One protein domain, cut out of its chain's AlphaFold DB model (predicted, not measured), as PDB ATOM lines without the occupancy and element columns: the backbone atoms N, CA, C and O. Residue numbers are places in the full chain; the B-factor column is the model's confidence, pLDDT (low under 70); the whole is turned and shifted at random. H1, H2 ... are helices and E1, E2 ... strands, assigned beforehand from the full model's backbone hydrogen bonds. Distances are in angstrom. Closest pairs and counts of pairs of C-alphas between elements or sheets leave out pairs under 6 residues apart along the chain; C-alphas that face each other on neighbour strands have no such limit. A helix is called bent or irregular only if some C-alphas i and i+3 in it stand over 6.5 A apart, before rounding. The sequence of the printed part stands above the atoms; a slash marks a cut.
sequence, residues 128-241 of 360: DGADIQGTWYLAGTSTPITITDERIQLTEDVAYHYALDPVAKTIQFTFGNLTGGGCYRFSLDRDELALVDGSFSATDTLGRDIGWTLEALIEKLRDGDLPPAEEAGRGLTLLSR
ATOM      1  N   ASP A 128     -32.251  54.485  40.163       97.19
ATOM      2  CA  ASP A 128     -31.636  53.854  38.993       97.19
ATOM      3  C   ASP A 128     -31.371  54.832  37.838       97.19
ATOM      4  O   ASP A 128     -30.414  54.638  37.091       97.19
ATOM      5  N   GLY A 129     -32.209  55.863  37.677       96.31
ATOM      6  CA  GLY A 129     -32.077  56.836  36.594       96.31
ATOM      7  C   GLY A 129     -30.890  57.770  36.793       96.31
ATOM      8  O   GLY A 129     -30.238  58.145  35.822       96.31
ATOM      9  N   ALA A 130     -30.583  58.114  38.043       96.69
ATOM     10  CA  ALA A 130     -29.374  58.849  38.391       96.69
ATOM     11  C   ALA A 130     -28.146  57.923  38.430       96.69
ATOM     12  O   ALA A 130     -27.095  58.254  37.882       96.69
ATOM     13  N   ASP A 131     -28.290  56.736  39.022       97.00
ATOM     14  CA  ASP A 131     -27.183  55.813  39.275       97.00
ATOM     15  C   ASP A 131     -26.635  55.153  38.008       97.00
ATOM     16  O   ASP A 131     -25.486  54.717  38.004       97.00
ATOM     17  N   ILE A 132     -27.411  55.080  36.921       97.19
ATOM     18  CA  ILE A 132     -26.903  54.595  35.632       97.19
ATOM     19  C   ILE A 132     -25.950  55.598  34.971       97.19
ATOM     20  O   ILE A 132     -25.132  55.209  34.140       97.19
ATOM     21  N   GLN A 133     -26.020  56.882  35.326       97.69
ATOM     22  CA  GLN A 133     -25.286  57.938  34.631       97.69
ATOM     23  C   GLN A 133     -23.811  57.996  35.040       97.69
ATOM     24  O   GLN A 133     -23.388  57.499  36.085       97.69
ATOM     25  N   GLY A 134     -23.002  58.651  34.214       96.75
ATOM     26  CA  GLY A 134     -21.572  58.851  34.413       96.75
ATOM     27  C   GLY A 134     -20.717  57.861  33.628       96.75
ATOM     28  O   GLY A 134     -21.164  57.238  32.664       96.75
ATOM     29  N   THR A 135     -19.451  57.753  34.025       96.62
ATOM     30  CA  THR A 135     -18.481  56.890  33.349       96.62
ATOM     31  C   THR A 135     -18.537  55.475  33.904       96.62
ATOM     32  O   THR A 135     -18.558  55.261  35.120       96.62
ATOM     33  N   TRP A 136     -18.526  54.526  32.980       96.75
ATOM     34  CA  TRP A 136     -18.466  53.094  33.198       96.75
ATOM     35  C   TRP A 136     -17.326  52.504  32.378       96.75
ATOM     36  O   TRP A 136     -16.919  53.070  31.368       96.75
ATOM     37  N   TYR A 137     -16.831  51.346  32.784       95.06
ATOM     38  CA  TYR A 137     -15.810  50.598  32.068       95.06
ATOM     39  C   TYR A 137     -16.336  49.208  31.766       95.06
ATOM     40  O   TYR A 137     -16.892  48.551  32.645       95.06
ATOM     41  N   LEU A 138     -16.152  48.746  30.532       91.56
ATOM     42  CA  LEU A 138     -16.499  47.372  30.188       91.56
ATOM     43  C   LEU A 138     -15.614  46.416  31.001       91.56
ATOM     44  O   LEU A 138     -14.387  46.565  31.001       91.56
ATOM     45  N   ALA A 139     -16.230  45.457  31.690       85.06
ATOM     46  CA  ALA A 139     -15.540  44.553  32.603       85.06
ATOM     47  C   ALA A 139     -14.327  43.876  31.936       85.06
ATOM     48  O   ALA A 139     -14.404  43.378  30.812       85.06
ATOM     49  N   GLY A 140     -13.188  43.876  32.636       79.38
ATOM     50  CA  GLY A 140     -11.913  43.349  32.129       79.38
ATOM     51  C   GLY A 140     -11.183  44.251  31.127       79.38
ATOM     52  O   GLY A 140     -10.134  43.865  30.608       79.38
ATOM     53  N   THR A 141     -11.698  45.454  30.862       85.31
ATOM     54  CA  THR A 141     -11.062  46.447  29.991       85.31
ATOM     55  C   THR A 141     -10.898  47.791  30.701       85.31
ATOM     56  O   THR A 141     -11.483  48.050  31.752       85.31
ATOM     57  N   SER A 142     -10.109  48.676  30.093       88.25
ATOM     58  CA  SER A 142     -10.020  50.090  30.465       88.25
ATOM     59  C   SER A 142     -10.783  50.995  29.492       88.25
ATOM     60  O   SER A 142     -10.508  52.191  29.448       88.25
ATOM     61  N   THR A 143     -11.687  50.441  28.675       89.19
ATOM     62  CA  THR A 143     -12.454  51.210  27.688       89.19
ATOM     63  C   THR A 143     -13.589  51.950  28.395       89.19
ATOM     64  O   THR A 143     -14.478  51.282  28.932       89.19
ATOM     65  N   PRO A 144     -13.573  53.297  28.422       93.31
ATOM     66  CA  PRO A 144     -14.631  54.064  29.054       93.31
ATOM     67  C   PRO A 144     -15.876  54.112  28.162       93.31
ATOM     68  O   PRO A 144     -15.784  54.246  26.946       93.31
ATOM     69  N   ILE A 145     -17.038  54.052  28.799       94.81
ATOM     70  CA  ILE A 145     -18.364  54.269  28.228       94.81
ATOM     71  C   ILE A 145     -19.019  55.354  29.079       94.81
ATOM     72  O   ILE A 145     -19.021  55.265  30.307       94.81
ATOM     73  N   THR A 146     -19.573  56.382  28.444       97.00
ATOM     74  CA  THR A 146     -20.260  57.463  29.160       97.00
ATOM     75  C   THR A 146     -21.756  57.306  28.979       97.00
ATOM     76  O   THR A 146     -22.255  57.344  27.858       97.00
ATOM     77  N   ILE A 147     -22.484  57.151  30.079       97.44
ATOM     78  CA  ILE A 147     -23.943  57.109  30.067       97.44
ATOM     79  C   ILE A 147     -24.452  58.457  30.570       97.44
ATOM     80  O   ILE A 147     -24.170  58.857  31.697       97.44
ATOM     81  N   THR A 148     -25.164  59.188  29.720       96.75
ATOM     82  CA  THR A 148     -25.894  60.397  30.114       96.75
ATOM     83  C   THR A 148     -27.323  60.028  30.495       96.75
ATOM     84  O   THR A 148     -27.685  58.857  30.500       96.75
ATOM     85  N   ASP A 149     -28.153  61.009  30.808       95.38
ATOM     86  CA  ASP A 149     -29.594  60.847  31.008       95.38
ATOM     87  C   ASP A 149     -30.332  60.212  29.811       95.38
ATOM     88  O   ASP A 149     -31.213  59.380  30.005       95.38
ATOM     89  N   GLU A 150     -29.964  60.570  28.579       94.12
ATOM     90  CA  GLU A 150     -30.676  60.135  27.368       94.12
ATOM     91  C   GLU A 150     -29.917  59.118  26.506       94.12
ATOM     92  O   GLU A 150     -30.521  58.444  25.657       94.12
ATOM     93  N   ARG A 151     -28.585  59.048  26.635       95.81
ATOM     94  CA  ARG A 151     -27.732  58.307  25.697       95.81
ATOM     95  C   ARG A 151     -26.628  57.506  26.372       95.81
ATOM     96  O   ARG A 151     -25.991  57.963  27.312       95.81
ATOM     97  N   ILE A 152     -26.336  56.343  25.799       95.00
ATOM     98  CA  ILE A 152     -25.121  55.571  26.067       95.00
ATOM     99  C   ILE A 152     -24.124  55.896  24.956       95.00
ATOM    100  O   ILE A 152     -24.366  55.572  23.793       95.00
ATOM    101  N   GLN A 153     -23.018  56.546  25.304       94.44
ATOM    102  CA  GLN A 153     -21.927  56.906  24.397       94.44
ATOM    103  C   GLN A 153     -20.813  55.867  24.518       94.44
ATOM    104  O   GLN A 153     -20.153  55.774  25.556       94.44
ATOM    105  N   LEU A 154     -20.616  55.076  23.463       91.25
ATOM    106  CA  LEU A 154     -19.544  54.078  23.410       91.25
ATOM    107  C   LEU A 154     -18.214  54.702  22.976       91.25
ATOM    108  O   LEU A 154     -17.161  54.304  23.462       91.25
ATOM    109  N   THR A 155     -18.268  55.659  22.048       88.81
ATOM    110  CA  THR A 155     -17.128  56.440  21.545       88.81
ATOM    111  C   THR A 155     -17.590  57.861  21.205       88.81
ATOM    112  O   THR A 155     -18.776  58.165  21.328       88.81
ATOM    113  N   GLU A 156     -16.676  58.729  20.752       87.75
ATOM    114  CA  GLU A 156     -17.004  60.106  20.335       87.75
ATOM    115  C   GLU A 156     -18.058  60.160  19.212       87.75
ATOM    116  O   GLU A 156     -18.904  61.051  19.208       87.75
ATOM    117  N   ASP A 157     -18.059  59.169  18.314       89.19
ATOM    118  CA  ASP A 157     -18.953  59.118  17.148       89.19
ATOM    119  C   ASP A 157     -20.133  58.142  17.307       89.19
ATOM    120  O   ASP A 157     -21.047  58.127  16.480       89.19
ATOM    121  N   VAL A 158     -20.127  57.290  18.341       90.25
ATOM    122  CA  VAL A 158     -21.109  56.206  18.501       90.25
ATOM    123  C   VAL A 158     -21.884  56.370  19.801       90.25
ATOM    124  O   VAL A 158     -21.373  56.104  20.891       90.25
ATOM    125  N   ALA A 159     -23.161  56.732  19.666       92.56
ATOM    126  CA  ALA A 159     -24.098  56.856  20.773       92.56
ATOM    127  C   ALA A 159     -25.466  56.243  20.445       92.56
ATOM    128  O   ALA A 159     -25.957  56.334  19.319       92.56
ATOM    129  N   TYR A 160     -26.101  55.664  21.463       92.19
ATOM    130  CA  TYR A 160     -27.422  55.042  21.388       92.19
ATOM    131  C   TYR A 160     -28.370  55.726  22.358       92.19
ATOM    132  O   TYR A 160     -27.977  56.047  23.477       92.19
ATOM    133  N   HIS A 161     -29.624  55.918  21.955       96.44
ATOM    134  CA  HIS A 161     -30.659  56.349  22.887       96.44
ATOM    135  C   HIS A 161     -31.102  55.178  23.753       96.44
ATOM    136  O   HIS A 161     -31.176  54.042  23.269       96.44
ATOM    137  N   TYR A 162     -31.438  55.460  25.008       96.81
ATOM    138  CA  TYR A 162     -32.018  54.461  25.892       96.81
ATOM    139  C   TYR A 162     -33.170  55.018  26.726       96.81
ATOM    140  O   TYR A 162     -33.311  56.226  26.896       96.81
ATOM    141  N   ALA A 163     -34.000  54.114  27.238       97.31
ATOM    142  CA  ALA A 163     -35.026  54.422  28.223       97.31
ATOM    143  C   ALA A 163     -35.082  53.309  29.273       97.31
ATOM    144  O   ALA A 163     -35.169  52.131  28.920       97.31
ATOM    145  N   LEU A 164     -35.039  53.681  30.553       97.19
ATOM    146  CA  LEU A 164     -35.223  52.751  31.666       97.19
ATOM    147  C   LEU A 164     -36.693  52.658  32.067       97.19
ATOM    148  O   LEU A 164     -37.404  53.660  32.116       97.19
ATOM    149  N   ASP A 165     -37.105  51.457  32.455       97.50
ATOM    150  CA  ASP A 165     -38.283  51.219  33.283       97.50
ATOM    151  C   ASP A 165     -37.815  50.704  34.659       97.50
ATOM    152  O   ASP A 165     -37.519  49.511  34.804       97.50
ATOM    153  N   PRO A 166     -37.755  51.578  35.685       96.75
ATOM    154  CA  PRO A 166     -37.346  51.200  37.038       96.75
ATOM    155  C   PRO A 166     -38.290  50.239  37.747       96.75
ATOM    156  O   PRO A 166     -37.884  49.531  38.676       96.75
ATOM    157  N   VAL A 167     -39.552  50.184  37.320       96.31
ATOM    158  CA  VAL A 167     -40.543  49.284  37.900       96.31
ATOM    159  C   VAL A 167     -40.308  47.874  37.372       96.31
ATOM    160  O   VAL A 167     -40.157  46.938  38.167       96.31
ATOM    161  N   ALA A 168     -40.220  47.729  36.048       97.44
ATOM    162  CA  ALA A 168     -39.980  46.451  35.385       97.44
ATOM    163  C   ALA A 168     -38.507  46.008  35.405       97.44
ATOM    164  O   ALA A 168     -38.242  44.839  35.129       97.44
ATOM    165  N   LYS A 169     -37.562  46.891  35.762       97.56
ATOM    166  CA  LYS A 169     -36.104  46.683  35.647       97.56
ATOM    167  C   LYS A 169     -35.676  46.311  34.224       97.56
ATOM    168  O   LYS A 169     -34.867  45.409  34.001       97.56
ATOM    169  N   THR A 170     -36.256  47.007  33.252       97.94
ATOM    170  CA  THR A 170     -35.962  46.826  31.827       97.94
ATOM    171  C   THR A 170     -35.350  48.077  31.227       97.94
ATOM    172  O   THR A 170     -35.576  49.185  31.706       97.94
ATOM    173  N   ILE A 171     -34.578  47.895  30.165       97.50
ATOM    174  CA  ILE A 171     -33.961  48.968  29.393       97.50
ATOM    175  C   ILE A 171     -34.311  48.772  27.922       97.50
ATOM    176  O   ILE A 171     -34.228  47.661  27.406       97.50
ATOM    177  N   GLN A 172     -34.714  49.843  27.252       97.31
ATOM    178  CA  GLN A 172     -34.957  49.861  25.813       97.31
ATOM    179  C   GLN A 172     -33.853  50.649  25.129       97.31
ATOM    180  O   GLN A 172     -33.465  51.705  25.619       97.31
ATOM    181  N   PHE A 173     -33.383  50.161  23.984       95.06
ATOM    182  CA  PHE A 173     -32.339  50.791  23.183       95.06
ATOM    183  C   PHE A 173     -32.903  51.222  21.836       95.06
ATOM    184  O   PHE A 173     -33.684  50.491  21.229       95.06
ATOM    185  N   THR A 174     -32.491  52.386  21.341       94.94
ATOM    186  CA  THR A 174     -32.878  52.878  20.012       94.94
ATOM    187  C   THR A 174     -31.657  53.364  19.237       94.94
ATOM    188  O   THR A 174     -30.886  54.195  19.724       94.94
ATOM    189  N   PHE A 175     -31.504  52.863  18.008       89.56
ATOM    190  CA  PHE A 175     -30.466  53.268  17.060       89.56
ATOM    191  C   PHE A 175     -31.058  53.519  15.674       89.56
ATOM    192  O   PHE A 175     -31.402  52.577  14.956       89.56
ATOM    193  N   GLY A 176     -31.188  54.786  15.280       88.69
ATOM    194  CA  GLY A 176     -31.904  55.136  14.052       88.69
ATOM    195  C   GLY A 176     -33.324  54.561  14.079       88.69
ATOM    196  O   GLY A 176     -34.116  54.925  14.942       88.69
ATOM    197  N   ASN A 177     -33.616  53.622  13.175       89.25
ATOM    198  CA  ASN A 177     -34.916  52.940  13.088       89.25
ATOM    199  C   ASN A 177     -34.945  51.566  13.786       89.25
ATOM    200  O   ASN A 177     -35.934  50.843  13.675       89.25
ATOM    201  N   LEU A 178     -33.858  51.168  14.451       92.69
ATOM    202  CA  LEU A 178     -33.753  49.895  15.157       92.69
ATOM    203  C   LEU A 178     -34.080  50.085  16.635       92.69
ATOM    204  O   LEU A 178     -33.558  50.993  17.282       92.69
ATOM    205  N   THR A 179     -34.895  49.184  17.172       94.44
ATOM    206  CA  THR A 179     -35.207  49.115  18.600       94.44
ATOM    207  C   THR A 179     -34.762  47.778  19.163       94.44
ATOM    208  O   THR A 179     -35.081  46.727  18.602       94.44
ATOM    209  N   GLY A 180     -34.059  47.825  20.285       94.12
ATOM    210  CA  GLY A 180     -33.692  46.675  21.096       94.12
ATOM    211  C   GLY A 180     -34.213  46.833  22.517       94.12
ATOM    212  O   GLY A 180     -34.750  47.877  22.892       94.12
ATOM    213  N   GLY A 181     -34.044  45.789  23.311       95.69
ATOM    214  CA  GLY A 181     -34.416  45.796  24.714       95.69
ATOM    215  C   GLY A 181     -33.539  44.860  25.517       95.69
ATOM    216  O   GLY A 181     -32.782  44.059  24.960       95.69
ATOM    217  N   GLY A 182     -33.663  44.969  26.826       96.31
ATOM    218  CA  GLY A 182     -32.977  44.123  27.775       96.31
ATOM    219  C   GLY A 182     -33.498  44.319  29.188       96.31
ATOM    220  O   GLY A 182     -34.421  45.097  29.447       96.31
ATOM    221  N   CYS A 183     -32.878  43.617  30.124       96.50
ATOM    222  CA  CYS A 183     -32.993  43.931  31.539       96.50
ATOM    223  C   CYS A 183     -31.674  44.480  32.063       96.50
ATOM    224  O   CYS A 183     -30.608  44.187  31.518       96.50
ATOM    225  N   TYR A 184     -31.755  45.248  33.140       97.12
ATOM    226  CA  TYR A 184     -30.579  45.767  33.815       97.12
ATOM    227  C   TYR A 184     -30.613  45.411  35.299       97.12
ATOM    228  O   TYR A 184     -31.685  45.289  35.898       97.12
ATOM    229  N   ARG A 185     -29.431  45.268  35.899       96.75
ATOM    230  CA  ARG A 185     -29.276  45.105  37.343       96.75
ATOM    231  C   ARG A 185     -27.994  45.763  37.824       96.75
ATOM    232  O   ARG A 185     -26.941  45.578  37.226       96.75
ATOM    233  N   PHE A 186     -28.096  46.483  38.934       96.44
ATOM    234  CA  PHE A 186     -26.942  46.966  39.680       96.44
ATOM    235  C   PHE A 186     -26.511  45.947  40.733       96.44
ATOM    236  O   PHE A 186     -27.358  45.263  41.316       96.44
ATOM    237  N   SER A 187     -25.215  45.904  41.032       94.62
ATOM    238  CA  SER A 187     -24.723  45.319  42.280       94.62
ATOM    239  C   SER A 187     -25.293  46.067  43.501       94.62
ATOM    240  O   SER A 187     -25.839  47.169  43.388       94.62
ATOM    241  N   LEU A 188     -25.184  45.483  44.704       94.38
ATOM    242  CA  LEU A 188     -25.751  46.091  45.920       94.38
ATOM    243  C   LEU A 188     -25.074  47.418  46.297       94.38
ATOM    244  O   LEU A 188     -25.691  48.241  46.970       94.38
ATOM    245  N   ASP A 189     -23.816  47.593  45.909       93.62
ATOM    246  CA  ASP A 189     -23.006  48.801  46.087       93.62
ATOM    247  C   ASP A 189     -23.081  49.772  44.898       93.62
ATOM    248  O   ASP A 189     -22.595  50.889  45.024       93.62
ATOM    249  N   ARG A 190     -23.749  49.390  43.797       94.38
ATOM    250  CA  ARG A 190     -23.915  50.189  42.565       94.38
ATOM    251  C   ARG A 190     -22.612  50.441  41.792       94.38
ATOM    252  O   ARG A 190     -22.602  51.257  40.869       94.38
ATOM    253  N   ASP A 191     -21.550  49.707  42.114       94.56
ATOM    254  CA  ASP A 191     -20.266  49.788  41.412       94.56
ATOM    255  C   ASP A 191     -20.185  48.869  40.185       94.56
ATOM    256  O   ASP A 191     -19.310  49.054  39.334       94.56
ATOM    257  N   GLU A 192     -21.128  47.937  40.035       95.19
ATOM    258  CA  GLU A 192     -21.336  47.154  38.821       95.19
ATOM    259  C   GLU A 192     -22.754  47.316  38.269       95.19
ATOM    260  O   GLU A 192     -23.741  47.407  39.004       95.19
ATOM    261  N   LEU A 193     -22.848  47.287  36.945       96.50
ATOM    262  CA  LEU A 193     -24.086  47.306  36.183       96.50
ATOM    263  C   LEU A 193     -24.038  46.203  35.129       96.50
ATOM    264  O   LEU A 193     -23.193  46.203  34.237       96.50
ATOM    265  N   ALA A 194     -24.979  45.275  35.208       96.44
ATOM    266  CA  ALA A 194     -25.210  44.276  34.184       96.44
ATOM    267  C   ALA A 194     -26.352  44.709  33.267       96.44
ATOM    268  O   ALA A 194     -27.439  45.044  33.739       96.44
ATOM    269  N   LEU A 195     -26.118  44.644  31.958       96.12
ATOM    270  CA  LEU A 195     -27.126  44.795  30.913       96.12
ATOM    271  C   LEU A 195     -27.236  43.466  30.174       96.12
ATOM    272  O   LEU A 195     -26.233  42.947  29.691       96.12
ATOM    273  N   VAL A 196     -28.438  42.903  30.098       96.50
ATOM    274  CA  VAL A 196     -28.679  41.643  29.392       96.50
ATOM    275  C   VAL A 196     -29.662  41.885  28.266       96.50
ATOM    276  O   VAL A 196     -30.824  42.202  28.522       96.50
ATOM    277  N   ASP A 197     -29.198  41.699  27.036       95.12
ATOM    278  CA  ASP A 197     -30.007  41.865  25.834       95.12
ATOM    279  C   ASP A 197     -31.121  40.813  25.764       95.12
ATOM    280  O   ASP A 197     -30.908  39.623  26.018       95.12
ATOM    281  N   GLY A 198     -32.326  41.239  25.388       94.69
ATOM    282  CA  GLY A 198     -33.473  40.353  25.221       94.69
ATOM    283  C   GLY A 198     -34.816  41.016  25.508       94.69
ATOM    284  O   GLY A 198     -34.923  42.217  25.730       94.69
ATOM    285  N   SER A 199     -35.877  40.211  25.507       94.38
ATOM    286  CA  SER A 199     -37.214  40.654  25.904       94.38
ATOM    287  C   SER A 199     -37.530  40.100  27.285       94.38
ATOM    288  O   SER A 199     -37.521  38.884  27.478       94.38
ATOM    289  N   PHE A 200     -37.791  40.995  28.234       95.69
ATOM    290  CA  PHE A 200     -38.050  40.651  29.626       95.69
ATOM    291  C   PHE A 200     -39.332  41.321  30.098       95.69
ATOM    292  O   PHE A 200     -39.606  42.476  29.775       95.69
ATOM    293  N   SER A 201     -40.112  40.595  30.889       95.81
ATOM    294  CA  SER A 201     -41.236  41.150  31.636       95.81
ATOM    295  C   SER A 201     -40.821  41.523  33.060       95.81
ATOM    296  O   SER A 201     -39.830  41.020  33.594       95.81
ATOM    297  N   ALA A 202     -41.645  42.331  33.731       95.81
ATOM    298  CA  ALA A 202     -41.453  42.662  35.144       95.81
ATOM    299  C   ALA A 202     -41.398  41.420  36.057       95.81
ATOM    300  O   ALA A 202     -40.745  41.446  37.097       95.81
ATOM    301  N   THR A 203     -42.073  40.322  35.693       96.81
ATOM    302  CA  THR A 203     -42.016  39.063  36.452       96.81
ATOM    303  C   THR A 203     -40.723  38.290  36.220       96.81
ATOM    304  O   THR A 203     -40.230  37.668  37.162       96.81
ATOM    305  N   ASP A 204     -40.155  38.355  35.011       94.56
ATOM    306  CA  ASP A 204     -38.887  37.689  34.691       94.56
ATOM    307  C   ASP A 204     -37.741  38.327  35.479       94.56
ATOM    308  O   ASP A 204     -36.976  37.633  36.153       94.56
ATOM    309  N   THR A 205     -37.673  39.662  35.466       95.75
ATOM    310  CA  THR A 205     -36.654  40.413  36.211       95.75
ATOM    311  C   THR A 205     -36.836  40.253  37.718       95.75
ATOM    312  O   THR A 205     -35.865  40.051  38.441       95.75
ATOM    313  N   LEU A 206     -38.079  40.253  38.213       96.75
ATOM    314  CA  LEU A 206     -38.367  40.039  39.630       96.75
ATOM    315  C   LEU A 206     -37.863  38.678  40.124       96.75
ATOM    316  O   LEU A 206     -37.216  38.610  41.168       96.75
ATOM    317  N   GLY A 207     -38.151  37.595  39.395       94.00
ATOM    318  CA  GLY A 207     -37.716  36.249  39.776       94.00
ATOM    319  C   GLY A 207     -36.192  36.117  39.815       94.00
ATOM    320  O   GLY A 207     -35.643  35.558  40.768       94.00
ATOM    321  N   ARG A 208     -35.517  36.690  38.813       92.38
ATOM    322  CA  ARG A 208     -34.053  36.736  38.718       92.38
ATOM    323  C   ARG A 208     -33.427  37.482  39.896       92.38
ATOM    324  O   ARG A 208     -32.465  37.006  40.498       92.38
ATOM    325  N   ASP A 209     -34.007  38.622  40.247       94.88
ATOM    326  CA  ASP A 209     -33.451  39.507  41.263       94.88
ATOM    327  C   ASP A 209     -33.698  38.988  42.671       94.88
ATOM    328  O   ASP A 209     -32.856  39.201  43.535       94.88
ATOM    329  N   ILE A 210     -34.782  38.247  42.919       95.06
ATOM    330  CA  ILE A 210     -34.971  37.539  44.194       95.06
ATOM    331  C   ILE A 210     -33.820  36.558  44.439       95.06
ATOM    332  O   ILE A 210     -33.235  36.577  45.523       95.06
ATOM    333  N   GLY A 211     -33.497  35.711  43.455       92.44
ATOM    334  CA  GLY A 211     -32.429  34.716  43.591       92.44
ATOM    335  C   GLY A 211     -31.083  35.371  43.885       92.44
ATOM    336  O   GLY A 211     -30.448  35.059  44.891       92.44
ATOM    337  N   TRP A 212     -30.717  36.350  43.058       94.75
ATOM    338  CA  TRP A 212     -29.453  37.066  43.192       94.75
ATOM    339  C   TRP A 212     -29.364  37.901  44.481       94.75
ATOM    340  O   TRP A 212     -28.364  37.849  45.189       94.75
ATOM    341  N   THR A 213     -30.425  38.630  44.850       95.62
ATOM    342  CA  THR A 213     -30.419  39.502  46.043       95.62
ATOM    343  C   THR A 213     -30.209  38.698  47.321       95.62
ATOM    344  O   THR A 213     -29.520  39.152  48.229       95.62
ATOM    345  N   LEU A 214     -30.793  37.499  47.414       95.00
ATOM    346  CA  LEU A 214     -30.592  36.626  48.570       95.00
ATOM    347  C   LEU A 214     -29.128  36.202  48.706       95.00
ATOM    348  O   LEU A 214     -28.588  36.247  49.809       95.00
ATOM    349  N   GLU A 215     -28.492  35.823  47.601       94.44
ATOM    350  CA  GLU A 215     -27.076  35.461  47.574       94.44
ATOM    351  C   GLU A 215     -26.187  36.647  47.955       94.44
ATOM    352  O   GLU A 215     -25.387  36.543  48.886       94.44
ATOM    353  N   ALA A 216     -26.417  37.807  47.338       94.44
ATOM    354  CA  ALA A 216     -25.664  39.024  47.619       94.44
ATOM    355  C   ALA A 216     -25.787  39.473  49.083       94.44
ATOM    356  O   ALA A 216     -24.809  39.898  49.694       94.44
ATOM    357  N   LEU A 217     -26.974  39.342  49.687       95.19
ATOM    358  CA  LEU A 217     -27.179  39.656  51.103       95.19
ATOM    359  C   LEU A 217     -26.496  38.653  52.039       95.19
ATOM    360  O   LEU A 217     -26.001  39.056  53.091       95.19
ATOM    361  N   ILE A 218     -26.471  37.362  51.689       95.44
ATOM    362  CA  ILE A 218     -25.758  36.340  52.470       95.44
ATOM    363  C   ILE A 218     -24.256  36.612  52.449       95.44
ATOM    364  O   ILE A 218     -23.617  36.502  53.494       95.44
ATOM    365  N   GLU A 219     -23.705  36.980  51.295       95.12
ATOM    366  CA  GLU A 219     -22.271  37.230  51.162       95.12
ATOM    367  C   GLU A 219     -21.861  38.540  51.830       95.12
ATOM    368  O   GLU A 219     -20.921  38.564  52.624       95.12
ATOM    369  N   LYS A 220     -22.676  39.590  51.674       93.56
ATOM    370  CA  LYS A 220     -22.519  40.835  52.432       93.56
ATOM    371  C   LYS A 220     -22.563  40.610  53.946       93.56
ATOM    372  O   LYS A 220     -21.833  41.260  54.680       93.56
ATOM    373  N   LEU A 221     -23.409  39.697  54.432       95.38
ATOM    374  CA  LEU A 221     -23.480  39.349  55.857       95.38
ATOM    375  C   LEU A 221     -22.235  38.587  56.346       95.38
ATOM    376  O   LEU A 221     -21.955  38.582  57.543       95.38
ATOM    377  N   ARG A 222     -21.519  37.915  55.443       96.12
ATOM    378  CA  ARG A 222     -20.274  37.188  55.724       96.12
ATOM    379  C   ARG A 222     -19.025  38.053  55.541       96.12
ATOM    380  O   ARG A 222     -17.929  37.511  55.656       96.12
ATOM    381  N   ASP A 223     -19.197  39.348  55.266       92.69
ATOM    382  CA  ASP A 223     -18.130  40.274  54.869       92.69
ATOM    383  C   ASP A 223     -17.311  39.756  53.668       92.69
ATOM    384  O   ASP A 223     -16.109  40.003  53.568       92.69
ATOM    385  N   GLY A 224     -17.956  38.994  52.779       89.25
ATOM    386  CA  GLY A 224     -17.358  38.515  51.538       89.25
ATOM    387  C   GLY A 224     -17.589  39.463  50.364       89.25
ATOM    388  O   GLY A 224     -18.336  40.442  50.467       89.25
ATOM    389  N   ASP A 225     -16.950  39.152  49.236       89.44
ATOM    390  CA  ASP A 225     -17.111  39.914  47.997       89.44
ATOM    391  C   ASP A 225     -18.519  39.719  47.432       89.44
ATOM    392  O   ASP A 225     -19.024  38.598  47.349       89.44
ATOM    393  N   LEU A 226     -19.167  40.812  47.028       89.62
ATOM    394  CA  LEU A 226     -20.494  40.729  46.429       89.62
ATOM    395  C   LEU A 226     -20.447  39.883  45.147       89.62
ATOM    396  O   LEU A 226     -19.505  40.018  44.361       89.62
ATOM    397  N   PRO A 227     -21.464  39.034  44.899       89.88
ATOM    398  CA  PRO A 227     -21.573  38.368  43.615       89.88
ATOM    399  C   PRO A 227     -21.680  39.433  42.516       89.88
ATOM    400  O   PRO A 227     -22.294  40.485  42.749       89.88
ATOM    401  N   PRO A 228     -21.130  39.164  41.320       86.62
ATOM    402  CA  PRO A 228     -21.212  40.109  40.224       86.62
ATOM    403  C   PRO A 228     -22.671  40.414  39.910       86.62
ATOM    404  O   PRO A 228     -23.546  39.564  40.115       86.62
ATOM    405  N   ALA A 229     -22.939  41.601  39.366       84.56
ATOM    406  CA  ALA A 229     -24.302  42.000  39.021       84.56
ATOM    407  C   ALA A 229     -25.001  40.966  38.119       84.56
ATOM    408  O   ALA A 229     -26.213  40.812  38.206       84.56
ATOM    409  N   GLU A 230     -24.273  40.197  37.309       89.12
ATOM    410  CA  GLU A 230     -24.814  39.048  36.585       89.12
ATOM    411  C   GLU A 230     -23.731  38.012  36.273       89.12
ATOM    412  O   GLU A 230     -22.593  38.371  35.970       89.12
ATOM    413  N   GLU A 231     -24.082  36.724  36.298       82.44
ATOM    414  CA  GLU A 231     -23.173  35.674  35.833       82.44
ATOM    415  C   GLU A 231     -22.945  35.766  34.320       82.44
ATOM    416  O   GLU A 231     -23.861  36.069  33.550       82.44
ATOM    417  N   ALA A 232     -21.721  35.454  33.883       76.94
ATOM    418  CA  ALA A 232     -21.336  35.494  32.478       76.94
ATOM    419  C   ALA A 232     -22.300  34.677  31.599       76.94
ATOM    420  O   ALA A 232     -22.468  33.468  31.769       76.94
ATOM    421  N   GLY A 233     -22.908  35.341  30.616       79.75
ATOM    422  CA  GLY A 233     -23.907  34.753  29.732       79.75
ATOM    423  C   GLY A 233     -23.927  35.416  28.359       79.75
ATOM    424  O   GLY A 233     -23.303  36.452  28.131       79.75
ATOM    425  N   ARG A 234     -24.641  34.806  27.406       82.56
ATOM    426  CA  ARG A 234     -24.848  35.422  26.086       82.56
ATOM    427  C   ARG A 234     -25.662  36.706  26.230       82.56
ATOM    428  O   ARG A 234     -26.650  36.709  26.955       82.56
ATOM    429  N   GLY A 235     -25.263  37.745  25.501       89.19
ATOM    430  CA  GLY A 235     -25.938  39.045  25.530       89.19
ATOM    431  C   GLY A 235     -25.713  39.834  26.821       89.19
ATOM    432  O   GLY A 235     -26.422  40.805  27.044       89.19
ATOM    433  N   LEU A 236     -24.772  39.422  27.683       93.50
ATOM    434  CA  LEU A 236     -24.386  40.192  28.862       93.50
ATOM    435  C   LEU A 236     -23.329  41.236  28.494       93.50
ATOM    436  O   LEU A 236     -22.245  40.894  28.021       93.50
ATOM    437  N   THR A 237     -23.616  42.484  28.831       93.44
ATOM    438  CA  THR A 237     -22.639  43.562  28.951       93.44
ATOM    439  C   THR A 237     -22.492  43.895  30.430       93.44
ATOM    440  O   THR A 237     -23.434  44.385  31.050       93.44
ATOM    441  N   LEU A 238     -21.325  43.602  31.007       94.25
ATOM    442  CA  LEU A 238     -21.012  43.936  32.395       94.25
ATOM    443  C   LEU A 238     -20.148  45.198  32.433       94.25
ATOM    444  O   LEU A 238     -19.111  45.277  31.772       94.25
ATOM    445  N   LEU A 239     -20.593  46.175  33.209       94.94
ATOM    446  CA  LEU A 239     -19.987  47.484  33.362       94.94
ATOM    447  C   LEU A 239     -19.554  47.669  34.816       94.94
ATOM    448  O   LEU A 239     -20.292  47.304  35.724       94.94
ATOM    449  N   SER A 240     -18.385  48.265  35.036       94.62
ATOM    450  CA  SER A 240     -17.890  48.628  36.366       94.62
ATOM    451  C   SER A 240     -17.571  50.116  36.449       94.62
ATOM    452  O   SER A 240     -17.126  50.721  35.473       94.62
ATOM    453  N   ARG A 241     -17.759  50.716  37.623       94.00
ATOM    454  CA  ARG A 241     -17.308  52.082  37.922       94.00
ATOM    455  C   ARG A 241     -15.791  52.202  37.960       94.00
ATOM    456  O   ARG A 241     -15.254  53.282  37.715       94.00
TER     457      ARG A 241
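What this domain is: This is residues 128 to 241 of the 360 residues of an uncharacterized protein of Adlercreutzia muris (UniProt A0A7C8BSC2). The fold is a small closed barrel of eight antiparallel strands, E1 to E8, with one long helix, H2, on its outside. Seven strands follow one another round the ring as a meander, each the antiparallel neighbour of the one before; then H2 packs along E6 with its residues 202 to 212, and the long link 222 to 235 leads back from its far end to E8, which closes the ring between E7 and E1. The short helix H1 lies outside the barrel at the start of the printed part. The 114 printed residues hold two named helices and eight named strands, in the order H1, E1 to E7, H2, E8, and the class is mixed. The whole is compact, with a radius of gyration of the C-alphas of 14.2 A and spans of 45 by 32 by 26 A.

How they stand to each other: H1, residues 128 to 131, is on the barrel and outside it, at a height over the sheet of 7.3 A, beside the strands and over none of them; Gly 129 and Leu 164 of E4, residues 159 to 165, have the closest C-alphas of the two elements, 7.1 A apart. E1, residues 134 to 138, and E2, residues 144 to 147, form a hairpin, with N 136 and O 145 2.8 A apart. E2 and E3, residues 151 to 153, form the next hairpin, with N 146 and O 153 3.0 A apart. E3 and E4 are also a hairpin, with N 152 and O 160 2.9 A apart. The pairing of E4 is staggered: its residues 159 to 161 pair with E3, its residues 161 to 165 with E5, residues 170 to 175. In the hairpin of E4 and E5, N 163 and O 172 are 3.0 A apart. E5 and E6, residues 178 to 186, form a hairpin in which N 173 and O 180 are 2.9 A apart. E6 and E7, residues 192 to 197, form another, with N 185 and O 194 2.9 A apart. E8, residues 236 to 240, has E7 on one side, with N 195 and O 237 2.8 A apart, and E1 on the other side, with N 137 and O 240 2.8 A apart. H2, residues 202 to 221, is on the barrel and outside it; it lies over E6 and runs along the strands, at 16 degrees to E6 on the local plane. The closest C-alphas of H2 and E6 are those of Thr 205 and Cys 183, 6.9 A apart. H1 and H2 are apart. In H2 every O i to N i+4 pair is within hydrogen-bond range; H1 is too short for such a pair.

Where its parts are: H1 begins at C-alpha 128, (-31.636, 53.854, 38.993). Of the longer strands, E4 is 19.7 A from first to last C-alpha, E5 17.0 A, E6 25.6 A and E7 16.5 A. E6 runs from C-alpha 178 at (-33.753, 49.895, 15.157) to C-alpha 186 at (-26.942, 46.966, 39.680). H2 is 27.6 A long, with a kink of 26 degrees near residue 209, and is not bent. E8, 13.0 A long, ends at C-alpha 240, (-17.890, 48.628, 36.366).

The domain as a whole: The two C-alphas farthest apart are those of Asn 177 and Arg 222, 47.8 A. The printed part has no cut. The link from H2 to E8, with 14 residues, is long; the other links are tight. The mean pLDDT of the printed part is 93.5, and no printed residue is under 70.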